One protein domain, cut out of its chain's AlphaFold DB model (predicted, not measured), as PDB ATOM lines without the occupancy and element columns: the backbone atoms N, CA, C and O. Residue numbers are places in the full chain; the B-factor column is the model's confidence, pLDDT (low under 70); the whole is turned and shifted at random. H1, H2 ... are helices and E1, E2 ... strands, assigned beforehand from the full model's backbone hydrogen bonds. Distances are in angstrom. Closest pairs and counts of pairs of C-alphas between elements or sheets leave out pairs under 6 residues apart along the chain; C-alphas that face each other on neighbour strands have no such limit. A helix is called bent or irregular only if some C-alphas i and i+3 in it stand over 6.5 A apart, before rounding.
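This is residues 293 to 412 of the 997 residues of an uncharacterized protein of Calocera viscosa (strain TUFC12733) (UniProt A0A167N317). Three long helices, H1, the bent H2 and H3, run lengthwise in a loose triangle, H2 running back the opposite way to H1 and H3; its arm H2b packs on H1, H3 comes close to both arms of H2, and the short H4, which packs on H3, lies with the loop of residues 384 to 403 on the side away from H1. Residues 293 to 304 stick out as a tail that makes the length. The printed part has 120 residues, mostly helix, in the order H1, E1, H2, H3, H4. It is only just loose, close to compact, with a radius of gyration of the C-alphas of 16.6 A and spans of 65 by 28 by 20 A.

Find C-alpha 336 at (-7.833, -8.295, 36.855), where H2, residues 336 to 360, begins. By its hydrogen bonds it was assigned as one helix, but it is bent: C-alphas 346 and 349 are 6.6 A apart. Arm H2a, residues 336 to 346, spans 15.9 A; arm H2b, residues 349 to 360, spans 16.4 A. H3, residues 366 to 383, spans 25.7 A. H1, residues 304 to 321, spans 24.6 A and is irregular, with C-alphas 315 and 318 7.4 A apart. E1, residues 328 to 330, spans 7.0 A and pairs with no named strand. H4, residues 404 to 407, spans 5.0 A and ends at C-alpha 407, (-14.180, -11.594, 17.980).

H2a and H2b stand at a steep tilt of 45 degrees. H2b touches H1, closest at the C-alphas of Pro 349 and Leu 320, 6.2 A, at a shallow tilt of 11 degrees, opposite ways. H2a and H3 are close but not clearly touching, closest at the C-alphas of Ala 339 and Leu 382, 6.4 A. H3, with residues 372 to 380 alone, touches H4, closest at the C-alphas of Thr 376 and Cys 406, 5.4 A. Every O i to N i+4 pair is within hydrogen-bond range in H2a and H2b, 12 of 14 in H1 and 11 of 14 in H3; H4 is too short for such a pair.

The C-alphas farthest apart, of Gly 294 and Asp 334, are 65.3 A apart. The printed part has no cut, and the link from H3 to H4 is long. Look for pLDDT under 70 at residues 293 to 294 and 301 to 302.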
ATOM      1  N   GLY A 293     -21.327  19.927 -12.583       57.53
ATOM      2  CA  GLY A 293     -22.439  20.016 -13.534       57.53
ATOM      3  C   GLY A 293     -22.729  18.813 -14.436       57.53
ATOM      4  O   GLY A 293     -23.875  18.697 -14.857       57.53
ATOM      5  N   GLY A 294     -21.775  17.919 -14.727       66.44
ATOM      6  CA  GLY A 294     -22.008  16.829 -15.703       66.44
ATOM      7  C   GLY A 294     -21.782  15.409 -15.184       66.44
ATOM      8  O   GLY A 294     -22.614  14.526 -15.393       66.44
ATOM      9  N   ASP A 295     -20.685  15.205 -14.455       81.06
ATOM     10  CA  ASP A 295     -20.147  13.862 -14.189       81.06
ATOM     11  C   ASP A 295     -20.074  13.521 -12.694       81.06
ATOM     12  O   ASP A 295     -19.293  12.670 -12.276       81.06
ATOM     13  N   TRP A 296     -20.892  14.166 -11.857       84.88
ATOM     14  CA  TRP A 296     -20.893  13.909 -10.408       84.88
ATOM     15  C   TRP A 296     -21.157  12.432 -10.068       84.88
ATOM     16  O   TRP A 296     -20.641  11.927  -9.076       84.88
ATOM     17  N   TRP A 297     -21.905  11.727 -10.921       84.06
ATOM     18  CA  TRP A 297     -22.230  10.308 -10.782       84.06
ATOM     19  C   TRP A 297     -21.053   9.369 -11.124       84.06
ATOM     20  O   TRP A 297     -21.096   8.210 -10.720       84.06
ATOM     21  N   ARG A 298     -20.003   9.848 -11.818       81.94
ATOM     22  CA  ARG A 298     -18.768   9.084 -12.124       81.94
ATOM     23  C   ARG A 298     -17.753   9.084 -10.988       81.94
ATOM     24  O   ARG A 298     -16.808   8.311 -10.995       81.94
ATOM     25  N   ARG A 299     -17.930   9.938  -9.978       77.19
ATOM     26  CA  ARG A 299     -16.964  10.076  -8.872       77.19
ATOM     27  C   ARG A 299     -16.807   8.807  -8.019       77.19
ATOM     28  O   ARG A 299     -15.919   8.740  -7.182       77.19
ATOM     29  N   LEU A 300     -17.643   7.795  -8.239       71.31
ATOM     30  CA  LEU A 300     -17.608   6.517  -7.530       71.31
ATOM     31  C   LEU A 300     -16.651   5.483  -8.121       71.31
ATOM     32  O   LEU A 300     -16.634   4.362  -7.618       71.31
ATOM     33  N   ASP A 301     -15.833   5.839  -9.114       64.06
ATOM     34  CA  ASP A 301     -14.880   4.936  -9.787       64.06
ATOM     35  C   ASP A 301     -13.733   4.422  -8.878       64.06
ATOM     36  O   ASP A 301     -12.676   4.010  -9.344       64.06
ATOM     37  N   GLY A 302     -13.911   4.436  -7.555       69.12
ATOM     38  CA  GLY A 302     -13.029   3.810  -6.574       69.12
ATOM     39  C   GLY A 302     -11.702   4.529  -6.351       69.12
ATOM     40  O   GLY A 302     -11.078   4.285  -5.329       69.12
ATOM     41  N   ALA A 303     -11.290   5.442  -7.234       76.88
ATOM     42  CA  ALA A 303      -9.994   6.118  -7.164       76.88
ATOM     43  C   ALA A 303      -9.790   6.942  -5.878       76.88
ATOM     44  O   ALA A 303      -8.670   7.033  -5.384       76.88
ATOM     45  N   GLU A 304     -10.856   7.510  -5.306       80.50
ATOM     46  CA  GLU A 304     -10.771   8.296  -4.065       80.50
ATOM     47  C   GLU A 304     -10.620   7.415  -2.815       80.50
ATOM     48  O   GLU A 304     -10.028   7.840  -1.821       80.50
ATOM     49  N   THR A 305     -11.125   6.178  -2.851       86.19
ATOM     50  CA  THR A 305     -11.171   5.289  -1.681       86.19
ATOM     51  C   THR A 305      -9.770   4.938  -1.155       86.19
ATOM     52  O   THR A 305      -9.550   5.135   0.040       86.19
ATOM     53  N   PRO A 306      -8.787   4.513  -1.983       88.94
ATOM     54  CA  PRO A 306      -7.418   4.279  -1.527       88.94
ATOM     55  C   PRO A 306      -6.768   5.515  -0.904       88.94
ATOM     56  O   PRO A 306      -6.093   5.396   0.113       88.94
ATOM     57  N   SER A 307      -6.989   6.707  -1.470       88.88
ATOM     58  CA  SER A 307      -6.424   7.948  -0.926       88.88
ATOM     59  C   SER A 307      -7.027   8.313   0.431       88.88
ATOM     60  O   SER A 307      -6.313   8.797   1.308       88.88
ATOM     61  N   LEU A 308      -8.327   8.069   0.623       90.38
ATOM     62  CA  LEU A 308      -8.991   8.274   1.909       90.38
ATOM     63  C   LEU A 308      -8.503   7.274   2.961       90.38
ATOM     64  O   LEU A 308      -8.191   7.695   4.072       90.38
ATOM     65  N   ILE A 309      -8.390   5.987   2.612       93.38
ATOM     66  CA  ILE A 309      -7.858   4.954   3.515       93.38
ATOM     67  C   ILE A 309      -6.425   5.301   3.912       93.38
ATOM     68  O   ILE A 309      -6.148   5.414   5.099       93.38
ATOM     69  N   ALA A 310      -5.551   5.577   2.941       92.62
ATOM     70  CA  ALA A 310      -4.158   5.931   3.202       92.62
ATOM     71  C   ALA A 310      -4.030   7.167   4.106       92.62
ATOM     72  O   ALA A 310      -3.145   7.224   4.952       92.62
ATOM     73  N   ARG A 311      -4.928   8.151   3.969       92.12
ATOM     74  CA  ARG A 311      -4.958   9.325   4.849       92.12
ATOM     75  C   ARG A 311      -5.350   8.964   6.281       92.12
ATOM     76  O   ARG A 311      -4.687   9.428   7.201       92.12
ATOM     77  N   ILE A 312      -6.404   8.165   6.469       94.44
ATOM     78  CA  ILE A 312      -6.831   7.713   7.803       94.44
ATOM     79  C   ILE A 312      -5.724   6.852   8.432       94.44
ATOM     80  O   ILE A 312      -5.376   7.037   9.592       94.44
ATOM     81  N   GLU A 313      -5.113   5.951   7.669       95.62
ATOM     82  CA  GLU A 313      -4.004   5.117   8.139       95.62
ATOM     83  C   GLU A 313      -2.747   5.931   8.446       95.62
ATOM     84  O   GLU A 313      -2.049   5.622   9.401       95.62
ATOM     85  N   MET A 314      -2.467   7.001   7.705       94.50
ATOM     86  CA  MET A 314      -1.371   7.918   8.024       94.50
ATOM     87  C   MET A 314      -1.641   8.702   9.318       94.50
ATOM     88  O   MET A 314      -0.711   8.959  10.076       94.50
ATOM     89  N   GLU A 315      -2.898   9.076   9.575       93.56
ATOM     90  CA  GLU A 315      -3.309   9.800  10.785       93.56
ATOM     91  C   GLU A 315      -3.242   8.911  12.038       93.56
ATOM     92  O   GLU A 315      -2.677   9.318  13.050       93.56
ATOM     93  N   PHE A 316      -3.774   7.687  11.968       95.69
ATOM     94  CA  PHE A 316      -3.874   6.786  13.124       95.69
ATOM     95  C   PHE A 316      -2.714   5.790  13.234       95.69
ATOM     96  O   PHE A 316      -2.417   5.315  14.328       95.69
ATOM     97  N   GLY A 317      -2.039   5.475  12.130       95.62
ATOM     98  CA  GLY A 317      -1.028   4.421  12.027       95.62
ATOM     99  C   GLY A 317       0.050   4.473  13.108       95.62
ATOM    100  O   GLY A 317       0.249   3.454  13.767       95.62
ATOM    101  N   PRO A 318       0.700   5.623  13.376       96.31
ATOM    102  CA  PRO A 318       1.703   5.716  14.437       96.31
ATOM    103  C   PRO A 318       1.159   5.321  15.818       96.31
ATOM    104  O   PRO A 318       1.803   4.565  16.544       96.31
ATOM    105  N   MET A 319      -0.053   5.774  16.162       95.62
ATOM    106  CA  MET A 319      -0.703   5.420  17.426       95.62
ATOM    107  C   MET A 319      -1.064   3.935  17.472       95.62
ATOM    108  O   MET A 319      -0.767   3.281  18.465       95.62
ATOM    109  N   LEU A 320      -1.648   3.382  16.403       96.62
ATOM    110  CA  LEU A 320      -2.021   1.963  16.332       96.62
ATOM    111  C   LEU A 320      -0.796   1.051  16.456       96.62
ATOM    112  O   LEU A 320      -0.796   0.123  17.261       96.62
ATOM    113  N   LEU A 321       0.274   1.348  15.716       95.81
ATOM    114  CA  LEU A 321       1.517   0.578  15.758       95.81
ATOM    115  C   LEU A 321       2.181   0.641  17.139       95.81
ATOM    116  O   LEU A 321       2.730  -0.362  17.580       95.81
ATOM    117  N   SER A 322       2.059   1.759  17.863       95.25
ATOM    118  CA  SER A 322       2.571   1.878  19.239       95.25
ATOM    119  C   SER A 322       1.855   0.982  20.261       95.25
ATOM    120  O   SER A 322       2.343   0.806  21.375       95.25
ATOM    121  N   THR A 323       0.693   0.418  19.906       96.44
ATOM    122  CA  THR A 323      -0.026  -0.552  20.751       96.44
ATOM    123  C   THR A 323       0.427  -1.992  20.524       96.44
ATOM    124  O   THR A 323       0.064  -2.874  21.301       96.44
ATOM    125  N   LEU A 324       1.198  -2.246  19.461       96.62
ATOM    126  CA  LEU A 324       1.700  -3.575  19.149       96.62
ATOM    127  C   LEU A 324       2.912  -3.880  20.023       96.62
ATOM    128  O   LEU A 324       3.880  -3.123  20.057       96.62
ATOM    129  N   LEU A 325       2.855  -5.019  20.702       94.38
ATOM    130  CA  LEU A 325       3.980  -5.555  21.455       94.38
ATOM    131  C   LEU A 325       4.787  -6.526  20.580       94.38
ATOM    132  O   LEU A 325       4.201  -7.180  19.700       94.38
ATOM    133  N   PRO A 326       6.111  -6.632  20.809       94.19
ATOM    134  CA  PRO A 326       6.918  -7.689  20.208       94.19
ATOM    135  C   PRO A 326       6.471  -9.067  20.726       94.19
ATOM    136  O   PRO A 326       5.553  -9.177  21.536       94.19
ATOM    137  N   GLU A 327       7.090 -10.140  20.242       92.69
ATOM    138  CA  GLU A 327       6.846 -11.479  20.790       92.69
ATOM    139  C   GLU A 327       7.344 -11.565  22.241       92.69
ATOM    140  O   GLU A 327       8.407 -11.038  22.570       92.69
ATOM    141  N   GLY A 328       6.579 -12.221  23.115       93.81
ATOM    142  CA  GLY A 328       6.895 -12.307  24.539       93.81
ATOM    143  C   GLY A 328       5.779 -12.940  25.366       93.81
ATOM    144  O   GLY A 328       4.833 -13.516  24.822       93.81
ATOM    145  N   SER A 329       5.892 -12.832  26.687       95.50
ATOM    146  CA  SER A 329       4.925 -13.364  27.645       95.50
ATOM    147  C   SER A 329       4.449 -12.300  28.627       95.50
ATOM    148  O   SER A 329       5.186 -11.405  29.037       95.50
ATOM    149  N   TRP A 330       3.185 -12.418  29.025       95.62
ATOM    150  CA  TRP A 330       2.612 -11.606  30.088       95.62
ATOM    151  C   TRP A 330       2.899 -12.233  31.447       95.62
ATOM    152  O   TRP A 330       2.760 -13.446  31.610       95.62
ATOM    153  N   HIS A 331       3.238 -11.399  32.425       93.50
ATOM    154  CA  HIS A 331       3.072 -11.761  33.825       93.50
ATOM    155  C   HIS A 331       1.600 -11.632  34.210       93.50
ATOM    156  O   HIS A 331       0.920 -10.689  33.799       93.50
ATOM    157  N   GLU A 332       1.110 -12.606  34.973       85.25
ATOM    158  CA  GLU A 332      -0.255 -12.589  35.484       85.25
ATOM    159  C   GLU A 332      -0.413 -11.412  36.457       85.25
ATOM    160  O   GLU A 332       0.364 -11.312  37.409       85.25
ATOM    161  N   PRO A 333      -1.356 -10.487  36.206       86.38
ATOM    162  CA  PRO A 333      -1.541  -9.343  37.081       86.38
ATOM    163  C   PRO A 333      -2.224  -9.754  38.386       86.38
ATOM    164  O   PRO A 333      -3.175 -10.534  38.367       86.38
ATOM    165  N   ASP A 334      -1.820  -9.132  39.495       82.38
ATOM    166  CA  ASP A 334      -2.437  -9.352  40.812       82.38
ATOM    167  C   ASP A 334      -3.923  -8.940  40.844       82.38
ATOM    168  O   ASP A 334      -4.731  -9.556  41.536       82.38
ATOM    169  N   ASP A 335      -4.298  -7.900  40.082       84.94
ATOM    170  CA  ASP A 335      -5.679  -7.418  39.963       84.94
ATOM    171  C   ASP A 335      -6.159  -7.486  38.497       84.94
ATOM    172  O   ASP A 335      -5.562  -6.845  37.619       84.94
ATOM    173  N   PRO A 336      -7.272  -8.188  38.201       87.75
ATOM    174  CA  PRO A 336      -7.833  -8.295  36.855       87.75
ATOM    175  C   PRO A 336      -8.169  -6.957  36.179       87.75
ATOM    176  O   PRO A 336      -8.229  -6.875  34.947       87.75
ATOM    177  N   ARG A 337      -8.398  -5.901  36.962       87.62
ATOM    178  CA  ARG A 337      -8.766  -4.569  36.471       87.62
ATOM    179  C   ARG A 337      -7.590  -3.831  35.842       87.62
ATOM    180  O   ARG A 337      -7.807  -2.984  34.978       87.62
ATOM    181  N   THR A 338      -6.357  -4.183  36.198       92.25
ATOM    182  CA  THR A 338      -5.154  -3.634  35.546       92.25
ATOM    183  C   THR A 338      -5.107  -4.017  34.070       92.25
ATOM    184  O   THR A 338      -4.933  -3.154  33.211       92.25
ATOM    185  N   ALA A 339      -5.383  -5.287  33.756       93.44
ATOM    186  CA  ALA A 339      -5.511  -5.774  32.386       93.44
ATOM    187  C   ALA A 339      -6.660  -5.079  31.641       93.44
ATOM    188  O   ALA A 339      -6.541  -4.791  30.450       93.44
ATOM    189  N   HIS A 340      -7.761  -4.771  32.336       92.69
ATOM    190  CA  HIS A 340      -8.876  -4.011  31.765       92.69
ATOM    191  C   HIS A 340      -8.479  -2.572  31.405       92.69
ATOM    192  O   HIS A 340      -8.734  -2.130  30.288       92.69
ATOM    193  N   TRP A 341      -7.791  -1.854  32.293       93.81
ATOM    194  CA  TRP A 341      -7.324  -0.485  32.034       93.81
ATOM    195  C   TRP A 341      -6.259  -0.425  30.939       93.81
ATOM    196  O   TRP A 341      -6.283   0.467  30.086       93.81
ATOM    197  N   TYR A 342      -5.360  -1.410  30.909       95.62
ATOM    198  CA  TYR A 342      -4.451  -1.601  29.786       95.62
ATOM    199  C   TYR A 342      -5.226  -1.786  28.478       95.62
ATOM    200  O   TYR A 342      -4.998  -1.050  27.520       95.62
ATOM    201  N   LEU A 343      -6.191  -2.711  28.447       95.75
ATOM    202  CA  LEU A 343      -7.004  -2.952  27.260       95.75
ATOM    203  C   LEU A 343      -7.733  -1.677  26.821       95.75
ATOM    204  O   LEU A 343      -7.647  -1.329  25.652       95.75
ATOM    205  N   GLN A 344      -8.397  -0.964  27.735       94.94
ATOM    206  CA  GLN A 344      -9.130   0.272  27.447       94.94
ATOM    207  C   GLN A 344      -8.226   1.367  26.868       94.94
ATOM    208  O   GLN A 344      -8.535   1.929  25.819       94.94
ATOM    209  N   SER A 345      -7.075   1.625  27.496       95.69
ATOM    210  CA  SER A 345      -6.126   2.643  27.017       95.69
ATOM    211  C   SER A 345      -5.546   2.313  25.637       95.69
ATOM    212  O   SER A 345      -5.326   3.212  24.826       95.69
ATOM    213  N   ARG A 346      -5.322   1.027  25.335       96.56
ATOM    214  CA  ARG A 346      -4.724   0.589  24.064       96.56
ATOM    215  C   ARG A 346      -5.738   0.320  22.960       96.56
ATOM    216  O   ARG A 346      -5.381   0.440  21.794       96.56
ATOM    217  N   ILE A 347      -6.985  -0.022  23.285       96.38
ATOM    218  CA  ILE A 347      -8.037  -0.278  22.289       96.38
ATOM    219  C   ILE A 347      -8.700   1.010  21.789       96.38
ATOM    220  O   ILE A 347      -9.276   1.015  20.703       96.38
ATOM    221  N   ASP A 348      -8.602   2.105  22.544       95.56
ATOM    222  CA  ASP A 348      -9.205   3.389  22.190       95.56
ATOM    223  C   ASP A 348      -8.782   3.899  20.788       95.56
ATOM    224  O   ASP A 348      -9.666   4.126  19.950       95.56
ATOM    225  N   PRO A 349      -7.476   3.935  20.431       96.62
ATOM    226  CA  PRO A 349      -7.039   4.277  19.076       96.62
ATOM    227  C   PRO A 349      -7.626   3.367  17.992       96.62
ATOM    228  O   PRO A 349      -7.997   3.851  16.920       96.62
ATOM    229  N   TRP A 350      -7.744   2.061  18.264       97.50
ATOM    230  CA  TRP A 350      -8.311   1.097  17.319       97.50
ATOM    231  C   TRP A 350      -9.782   1.392  17.051       97.50
ATOM    232  O   TRP A 350     -10.184   1.503  15.894       97.50
ATOM    233  N   ILE A 351     -10.591   1.560  18.100       96.56
ATOM    234  CA  ILE A 351     -12.021   1.857  17.951       96.56
ATOM    235  C   ILE A 351     -12.203   3.169  17.187       96.56
ATOM    236  O   ILE A 351     -13.013   3.207  16.263       96.56
ATOM    237  N   ASN A 352     -11.421   4.204  17.503       95.75
ATOM    238  CA  ASN A 352     -11.458   5.475  16.782       95.75
ATOM    239  C   ASN A 352     -11.102   5.308  15.296       95.75
ATOM    240  O   ASN A 352     -11.845   5.782  14.435       95.75
ATOM    241  N   PHE A 353     -10.040   4.568  14.969       97.19
ATOM    242  CA  PHE A 353      -9.676   4.255  13.585       97.19
ATOM    243  C   PHE A 353     -10.810   3.543  12.827       97.19
ATOM    244  O   PHE A 353     -11.210   3.979  11.742       97.19
ATOM    245  N   PHE A 354     -11.383   2.480  13.403       97.00
ATOM    246  CA  PHE A 354     -12.487   1.748  12.774       97.00
ATOM    247  C   PHE A 354     -13.752   2.598  12.665       97.00
ATOM    248  O   PHE A 354     -14.433   2.541  11.645       97.00
ATOM    249  N   LEU A 355     -14.044   3.442  13.656       95.88
ATOM    250  CA  LEU A 355     -15.164   4.377  13.615       95.88
ATOM    251  C   LEU A 355     -14.998   5.399  12.484       95.88
ATOM    252  O   LEU A 355     -15.963   5.700  11.784       95.88
ATOM    253  N   ARG A 356     -13.779   5.906  12.253       95.56
ATOM    254  CA  ARG A 356     -13.469   6.823  11.143       95.56
ATOM    255  C   ARG A 356     -13.614   6.124   9.793       95.56
ATOM    256  O   ARG A 356     -14.302   6.657   8.924       95.56
ATOM    257  N   CYS A 357     -13.064   4.919   9.639       95.94
ATOM    258  CA  CYS A 357     -13.262   4.091   8.445       95.94
ATOM    259  C   CYS A 357     -14.753   3.833   8.180       95.94
ATOM    260  O   CYS A 357     -15.244   4.048   7.071       95.94
ATOM    261  N   PHE A 358     -15.494   3.472   9.228       95.31
ATOM    262  CA  PHE A 358     -16.928   3.219   9.190       95.31
ATOM    263  C   PHE A 358     -17.730   4.456   8.758       95.31
ATOM    264  O   PHE A 358     -18.559   4.378   7.848       95.31
ATOM    265  N   VAL A 359     -17.457   5.613   9.368       94.88
ATOM    266  CA  VAL A 359     -18.102   6.891   9.039       94.88
ATOM    267  C   VAL A 359     -17.806   7.302   7.596       94.88
ATOM    268  O   VAL A 359     -18.693   7.741   6.869       94.88
ATOM    269  N   VAL A 360     -16.568   7.135   7.144       93.38
ATOM    270  CA  VAL A 360     -16.162   7.481   5.777       93.38
ATOM    271  C   VAL A 360     -16.681   6.458   4.753       93.38
ATOM    272  O   VAL A 360     -16.782   6.788   3.573       93.38
ATOM    273  N   GLY A 361     -17.071   5.255   5.180       92.38
ATOM    274  CA  GLY A 361     -17.539   4.188   4.297       92.38
ATOM    275  C   GLY A 361     -16.397   3.494   3.553       92.38
ATOM    276  O   GLY A 361     -16.557   3.129   2.390       92.38
ATOM    277  N   VAL A 362     -15.240   3.349   4.203       93.38
ATOM    278  CA  VAL A 362     -14.060   2.670   3.655       93.38
ATOM    279  C   VAL A 362     -13.679   1.463   4.503       93.38
ATOM    280  O   VAL A 362     -13.885   1.449   5.716       93.38
ATOM    281  N   THR A 363     -13.125   0.442   3.857       94.06
ATOM    282  CA  THR A 363     -12.596  -0.740   4.545       94.06
ATOM    283  C   THR A 363     -11.117  -0.508   4.873       94.06
ATOM    284  O   THR A 363     -10.392  -0.056   3.988       94.06
ATOM    285  N   PRO A 364     -10.657  -0.819   6.095       95.69
ATOM    286  CA  PRO A 364      -9.233  -0.803   6.445       95.69
ATOM    287  C   PRO A 364      -8.386  -1.699   5.538       95.69
ATOM    288  O   PRO A 364      -8.903  -2.681   5.000       95.69
ATOM    289  N   SER A 365      -7.090  -1.400   5.398       95.81
ATOM    290  CA  SER A 365      -6.169  -2.300   4.697       95.81
ATOM    291  C   SER A 365      -5.997  -3.635   5.426       95.81
ATOM    292  O   SER A 365      -6.132  -3.728   6.651       95.81
ATOM    293  N   ASP A 366      -5.618  -4.669   4.670       94.88
ATOM    294  CA  ASP A 366      -5.292  -5.988   5.223       94.88
ATOM    295  C   ASP A 366      -4.173  -5.899   6.274       94.88
ATOM    296  O   ASP A 366      -4.214  -6.599   7.282       94.88
ATOM    297  N   SER A 367      -3.209  -4.988   6.098       95.44
ATOM    298  CA  SER A 367      -2.141  -4.734   7.071       95.44
ATOM    299  C   SER A 367      -2.675  -4.244   8.417       95.44
ATOM    300  O   SER A 367      -2.240  -4.739   9.455       95.44
ATOM    301  N   MET A 368      -3.642  -3.322   8.419       97.00
ATOM    302  CA  MET A 368      -4.265  -2.842   9.658       97.00
ATOM    303  C   MET A 368      -5.147  -3.909  10.313       97.00
ATOM    304  O   MET A 368      -5.196  -3.996  11.539       97.00
ATOM    305  N   ILE A 369      -5.805  -4.756   9.517       96.25
ATOM    306  CA  ILE A 369      -6.566  -5.902  10.031       96.25
ATOM    307  C   ILE A 369      -5.624  -6.898  10.718       96.25
ATOM    308  O   ILE A 369      -5.866  -7.252  11.869       96.25
ATOM    309  N   MET A 370      -4.524  -7.293  10.067       95.50
ATOM    310  CA  MET A 370      -3.520  -8.186  10.661       95.50
ATOM    311  C   MET A 370      -2.903  -7.591  11.933       95.50
ATOM    312  O   MET A 370      -2.693  -8.306  12.909       95.50
ATOM    313  N   ALA A 371      -2.651  -6.280  11.957       96.38
ATOM    314  CA  ALA A 371      -2.142  -5.599  13.141       96.38
ATOM    315  C   ALA A 371      -3.142  -5.639  14.315       96.38
ATOM    316  O   ALA A 371      -2.740  -5.923  15.444       96.38
ATOM    317  N   LEU A 372      -4.446  -5.454  14.063       96.69
ATOM    318  CA  LEU A 372      -5.481  -5.652  15.088       96.69
ATOM    319  C   LEU A 372      -5.513  -7.109  15.579       96.69
ATOM    320  O   LEU A 372      -5.682  -7.366  16.774       96.69
ATOM    321  N   GLU A 373      -5.382  -8.081  14.675       95.81
ATOM    322  CA  GLU A 373      -5.348  -9.497  15.053       95.81
ATOM    323  C   GLU A 373      -4.148  -9.820  15.941       95.81
ATOM    324  O   GLU A 373      -4.314 -10.510  16.948       95.81
ATOM    325  N   HIS A 374      -2.974  -9.274  15.623       95.56
ATOM    326  CA  HIS A 374      -1.777  -9.386  16.456       95.56
ATOM    327  C   HIS A 374      -2.007  -8.773  17.840       95.56
ATOM    328  O   HIS A 374      -1.827  -9.444  18.857       95.56
ATOM    329  N   PHE A 375      -2.515  -7.535  17.889       96.56
ATOM    330  CA  PHE A 375      -2.856  -6.850  19.138       96.56
ATOM    331  C   PHE A 375      -3.823  -7.670  20.008       96.56
ATOM    332  O   PHE A 375      -3.566  -7.909  21.190       96.56
ATOM    333  N   THR A 376      -4.936  -8.125  19.427       95.75
ATOM    334  CA  THR A 376      -5.969  -8.869  20.162       95.75
ATOM    335  C   THR A 376      -5.508 -10.264  20.566       95.75
ATOM    336  O   THR A 376      -5.870 -10.717  21.648       95.75
ATOM    337  N   THR A 377      -4.681 -10.934  19.762       94.44
ATOM    338  CA  THR A 377      -4.109 -12.241  20.115       94.44
ATOM    339  C   THR A 377      -3.151 -12.119  21.294       94.44
ATOM    340  O   THR A 377      -3.306 -12.853  22.269       94.44
ATOM    341  N   ASN A 378      -2.245 -11.139  21.265       94.56
ATOM    342  CA  ASN A 378      -1.324 -10.890  22.374       94.56
ATOM    343  C   ASN A 378      -2.069 -10.494  23.649       94.56
ATOM    344  O   ASN A 378      -1.731 -10.954  24.736       94.56
ATOM    345  N   THR A 379      -3.112  -9.676  23.525       94.50
ATOM    346  CA  THR A 379      -3.888  -9.208  24.678       94.50
ATOM    347  C   THR A 379      -4.840 -10.285  25.213       94.50
ATOM    348  O   THR A 379      -5.166 -10.272  26.395       94.50
ATOM    349  N   ALA A 380      -5.266 -11.259  24.399       94.25
ATOM    350  CA  ALA A 380      -6.147 -12.351  24.832       94.25
ATOM    351  C   ALA A 380      -5.527 -13.224  25.926       94.25
ATOM    352  O   ALA A 380      -6.265 -13.793  26.729       94.25
ATOM    353  N   VAL A 381      -4.196 -13.298  25.978       94.06
ATOM    354  CA  VAL A 381      -3.459 -14.054  26.998       94.06
ATOM    355  C   VAL A 381      -3.757 -13.526  28.408       94.06
ATOM    356  O   VAL A 381      -3.919 -14.331  29.323       94.06
ATOM    357  N   LEU A 382      -3.954 -12.209  28.569       92.62
ATOM    358  CA  LEU A 382      -4.349 -11.571  29.838       92.62
ATOM    359  C   LEU A 382      -5.754 -11.962  30.330       92.62
ATOM    360  O   LEU A 382      -6.140 -11.615  31.445       92.62
ATOM    361  N   PHE A 383      -6.530 -12.645  29.488       93.25
ATOM    362  CA  PHE A 383      -7.903 -13.075  29.748       93.25
ATOM    363  C   PHE A 383      -8.051 -14.565  29.398       93.25
ATOM    364  O   PHE A 383      -8.986 -14.985  28.710       93.25
ATOM    365  N   SER A 384      -7.071 -15.377  29.798       89.75
ATOM    366  CA  SER A 384      -7.099 -16.828  29.567       89.75
ATOM    367  C   SER A 384      -8.077 -17.539  30.512       89.75
ATOM    368  O   SER A 384      -8.714 -18.517  30.127       89.75
ATOM    369  N   ASP A 385      -8.229 -17.010  31.724       90.44
ATOM    370  CA  ASP A 385      -9.092 -17.469  32.819       90.44
ATOM    371  C   ASP A 385     -10.517 -16.885  32.767       90.44
ATOM    372  O   ASP A 385     -11.432 -17.405  33.405       90.44
ATOM    373  N   ARG A 386     -10.725 -15.810  31.997       89.44
ATOM    374  CA  ARG A 386     -11.985 -15.053  31.949       89.44
ATOM    375  C   ARG A 386     -12.323 -14.537  30.554       89.44
ATOM    376  O   ARG A 386     -11.524 -14.597  29.626       89.44
ATOM    377  N   ASP A 387     -13.533 -14.016  30.378       89.06
ATOM    378  CA  ASP A 387     -13.887 -13.333  29.133       89.06
ATOM    379  C   ASP A 387     -13.405 -11.873  29.167       89.06
ATOM    380  O   ASP A 387     -13.670 -11.172  30.146       89.06
ATOM    381  N   PRO A 388     -12.718 -11.387  28.113       89.88
ATOM    382  CA  PRO A 388     -12.328  -9.987  28.042       89.88
ATOM    383  C   PRO A 388     -13.564  -9.089  27.960       89.88
ATOM    384  O   PRO A 388     -14.589  -9.460  27.369       89.88
ATOM    385  N   GLN A 389     -13.450  -7.870  28.490       87.50
ATOM    386  CA  GLN A 389     -14.475  -6.860  28.265       87.50
ATOM    387  C   GLN A 389     -14.586  -6.571  26.767       87.50
ATOM    388  O   GLN A 389     -13.603  -6.315  26.066       87.50
ATOM    389  N   ARG A 390     -15.819  -6.613  26.266       90.44
ATOM    390  CA  ARG A 390     -16.119  -6.418  24.850       90.44
ATOM    391  C   ARG A 390     -16.128  -4.939  24.505       90.44
ATOM    392  O   ARG A 390     -17.171  -4.294  24.508       90.44
ATOM    393  N   CYS A 391     -14.940  -4.431  24.230       89.38
ATOM    394  CA  CYS A 391     -14.674  -3.022  23.997       89.38
ATOM    395  C   CYS A 391     -14.985  -2.583  22.559       89.38
ATOM    396  O   CYS A 391     -15.319  -1.427  22.322       89.38
ATOM    397  N   ILE A 392     -14.877  -3.496  21.590       92.62
ATOM    398  CA  ILE A 392     -14.922  -3.158  20.166       92.62
ATOM    399  C   ILE A 392     -16.361  -3.293  19.642       92.62
ATOM    400  O   ILE A 392     -16.927  -4.389  19.690       92.62
ATOM    401  N   PRO A 393     -16.993  -2.237  19.102       92.81
ATOM    402  CA  PRO A 393     -18.307  -2.373  18.483       92.81
ATOM    403  C   PRO A 393     -18.211  -3.250  17.228       92.81
ATOM    404  O   PRO A 393     -17.522  -2.906  16.272       92.81
ATOM    405  N   ILE A 394     -18.920  -4.380  17.200       93.06
ATOM    406  CA  ILE A 394     -18.821  -5.343  16.091       93.06
ATOM    407  C   ILE A 394     -19.237  -4.754  14.735       93.06
ATOM    408  O   ILE A 394     -18.760  -5.197  13.695       93.06
ATOM    409  N   ASP A 395     -20.091  -3.726  14.740       90.25
ATOM    410  CA  ASP A 395     -20.611  -3.090  13.527       90.25
ATOM    411  C   ASP A 395     -19.592  -2.206  12.798       90.25
ATOM    412  O   ASP A 395     -19.775  -1.933  11.612       90.25
ATOM    413  N   VAL A 396     -18.543  -1.738  13.487       92.12
ATOM    414  CA  VAL A 396     -17.531  -0.852  12.882       92.12
ATOM    415  C   VAL A 396     -16.329  -1.613  12.325       92.12
ATOM    416  O   VAL A 396     -15.485  -1.022  11.658       92.12
ATOM    417  N   VAL A 397     -16.252  -2.924  12.562       92.50
ATOM    418  CA  VAL A 397     -15.107  -3.761  12.183       92.50
ATOM    419  C   VAL A 397     -15.508  -4.738  11.077       92.50
ATOM    420  O   VAL A 397     -16.637  -5.235  11.075       92.50
ATOM    421  N   PRO A 398     -14.623  -5.066  10.119       91.44
ATOM    422  CA  PRO A 398     -14.936  -6.037   9.076       91.44
ATOM    423  C   PRO A 398     -14.949  -7.480   9.628       91.44
ATOM    424  O   PRO A 398     -14.054  -8.277   9.386       91.44
ATOM    425  N   VAL A 399     -16.022  -7.861  10.329       89.81
ATOM    426  CA  VAL A 399     -16.201  -9.156  11.031       89.81
ATOM    427  C   VAL A 399     -15.835 -10.385  10.191       89.81
ATOM    428  O   VAL A 399     -15.375 -11.390  10.719       89.81
ATOM    429  N   ARG A 400     -16.048 -10.330   8.870       88.06
ATOM    430  CA  ARG A 400     -15.812 -11.464   7.959       88.06
ATOM    431  C   ARG A 400     -14.342 -11.840   7.803       88.06
ATOM    432  O   ARG A 400     -14.080 -12.964   7.382       88.06
ATOM    433  N   VAL A 401     -13.430 -10.913   8.078       87.69
ATOM    434  CA  VAL A 401     -11.984 -11.124   7.930       87.69
ATOM    435  C   VAL A 401     -11.275 -11.289   9.272       87.69
ATOM    436  O   VAL A 401     -10.092 -11.585   9.272       87.69
ATOM    437  N   LEU A 402     -11.986 -11.147  10.398       90.31
ATOM    438  CA  LEU A 402     -11.408 -11.312  11.730       90.31
ATOM    439  C   LEU A 402     -11.428 -12.769  12.200       90.31
ATOM    440  O   LEU A 402     -12.417 -13.495  12.046       90.31
ATOM    441  N   SER A 403     -10.362 -13.162  12.881       92.38
ATOM    442  CA  SER A 403     -10.240 -14.410  13.621       92.38
ATOM    443  C   SER A 403     -11.202 -14.486  14.813       92.38
ATOM    444  O   SER A 403     -11.667 -13.489  15.368       92.38
ATOM    445  N   ARG A 404     -11.472 -15.716  15.276       90.12
ATOM    446  CA  ARG A 404     -12.317 -15.960  16.462       90.12
ATOM    447  C   ARG A 404     -11.763 -15.319  17.734       90.12
ATOM    448  O   ARG A 404     -12.553 -14.931  18.589       90.12
ATOM    449  N   THR A 405     -10.440 -15.217  17.855       90.25
ATOM    450  CA  THR A 405      -9.771 -14.592  19.003       90.25
ATOM    451  C   THR A 405     -10.114 -13.109  19.078       90.25
ATOM    452  O   THR A 405     -10.601 -12.653  20.110       90.25
ATOM    453  N   CYS A 406      -9.989 -12.385  17.962       92.06
ATOM    454  CA  CYS A 406     -10.372 -10.976  17.874       92.06
ATOM    455  C   CYS A 406     -11.868 -10.764  18.178       92.06
ATOM    456  O   CYS A 406     -12.243  -9.853  18.919       92.06
ATOM    457  N   LEU A 407     -12.739 -11.669  17.710       92.88
ATOM    458  CA  LEU A 407     -14.180 -11.594  17.980       92.88
ATOM    459  C   LEU A 407     -14.550 -11.702  19.472       92.88
ATOM    460  O   LEU A 407     -15.635 -11.248  19.837       92.88
ATOM    461  N   ARG A 408     -13.684 -12.238  20.351       93.81
ATOM    462  CA  ARG A 408     -13.933 -12.238  21.810       93.81
ATOM    463  C   ARG A 408     -13.954 -10.824  22.398       93.81
ATOM    464  O   ARG A 408     -14.685 -10.598  23.358       93.81
ATOM    465  N   PHE A 409     -13.217  -9.887  21.799       92.94
ATOM    466  CA  PHE A 409     -13.169  -8.473  22.195       92.94
ATOM    467  C   PHE A 409     -14.292  -7.632  21.577       92.94
ATOM    468  O   PHE A 409     -14.485  -6.476  21.957       92.94
ATOM    469  N   CYS A 410     -15.038  -8.198  20.625       92.69
ATOM    470  CA  CYS A 410     -16.133  -7.514  19.955       92.69
ATOM    471  C   CYS A 410     -17.446  -7.670  20.735       92.69
ATOM    472  O   CYS A 410     -17.779  -8.757  21.210       92.69
ATOM    473  N   ALA A 411     -18.231  -6.597  20.843       87.69
ATOM    474  CA  ALA A 411     -19.576  -6.633  21.416       87.69
ATOM    475  C   ALA A 411     -20.472  -7.604  20.626       87.69
ATOM    476  O   ALA A 411     -20.498  -7.574  19.402       87.69
ATOM    477  N   ARG A 412     -21.199  -8.497  21.314       77.50
ATOM    478  CA  ARG A 412     -21.993  -9.554  20.648       77.50
ATOM    479  C   ARG A 412     -23.231  -9.023  19.933       77.50
ATOM    480  O   ARG A 412     -23.667  -9.627  18.956       77.50
TER     481      ARG A 412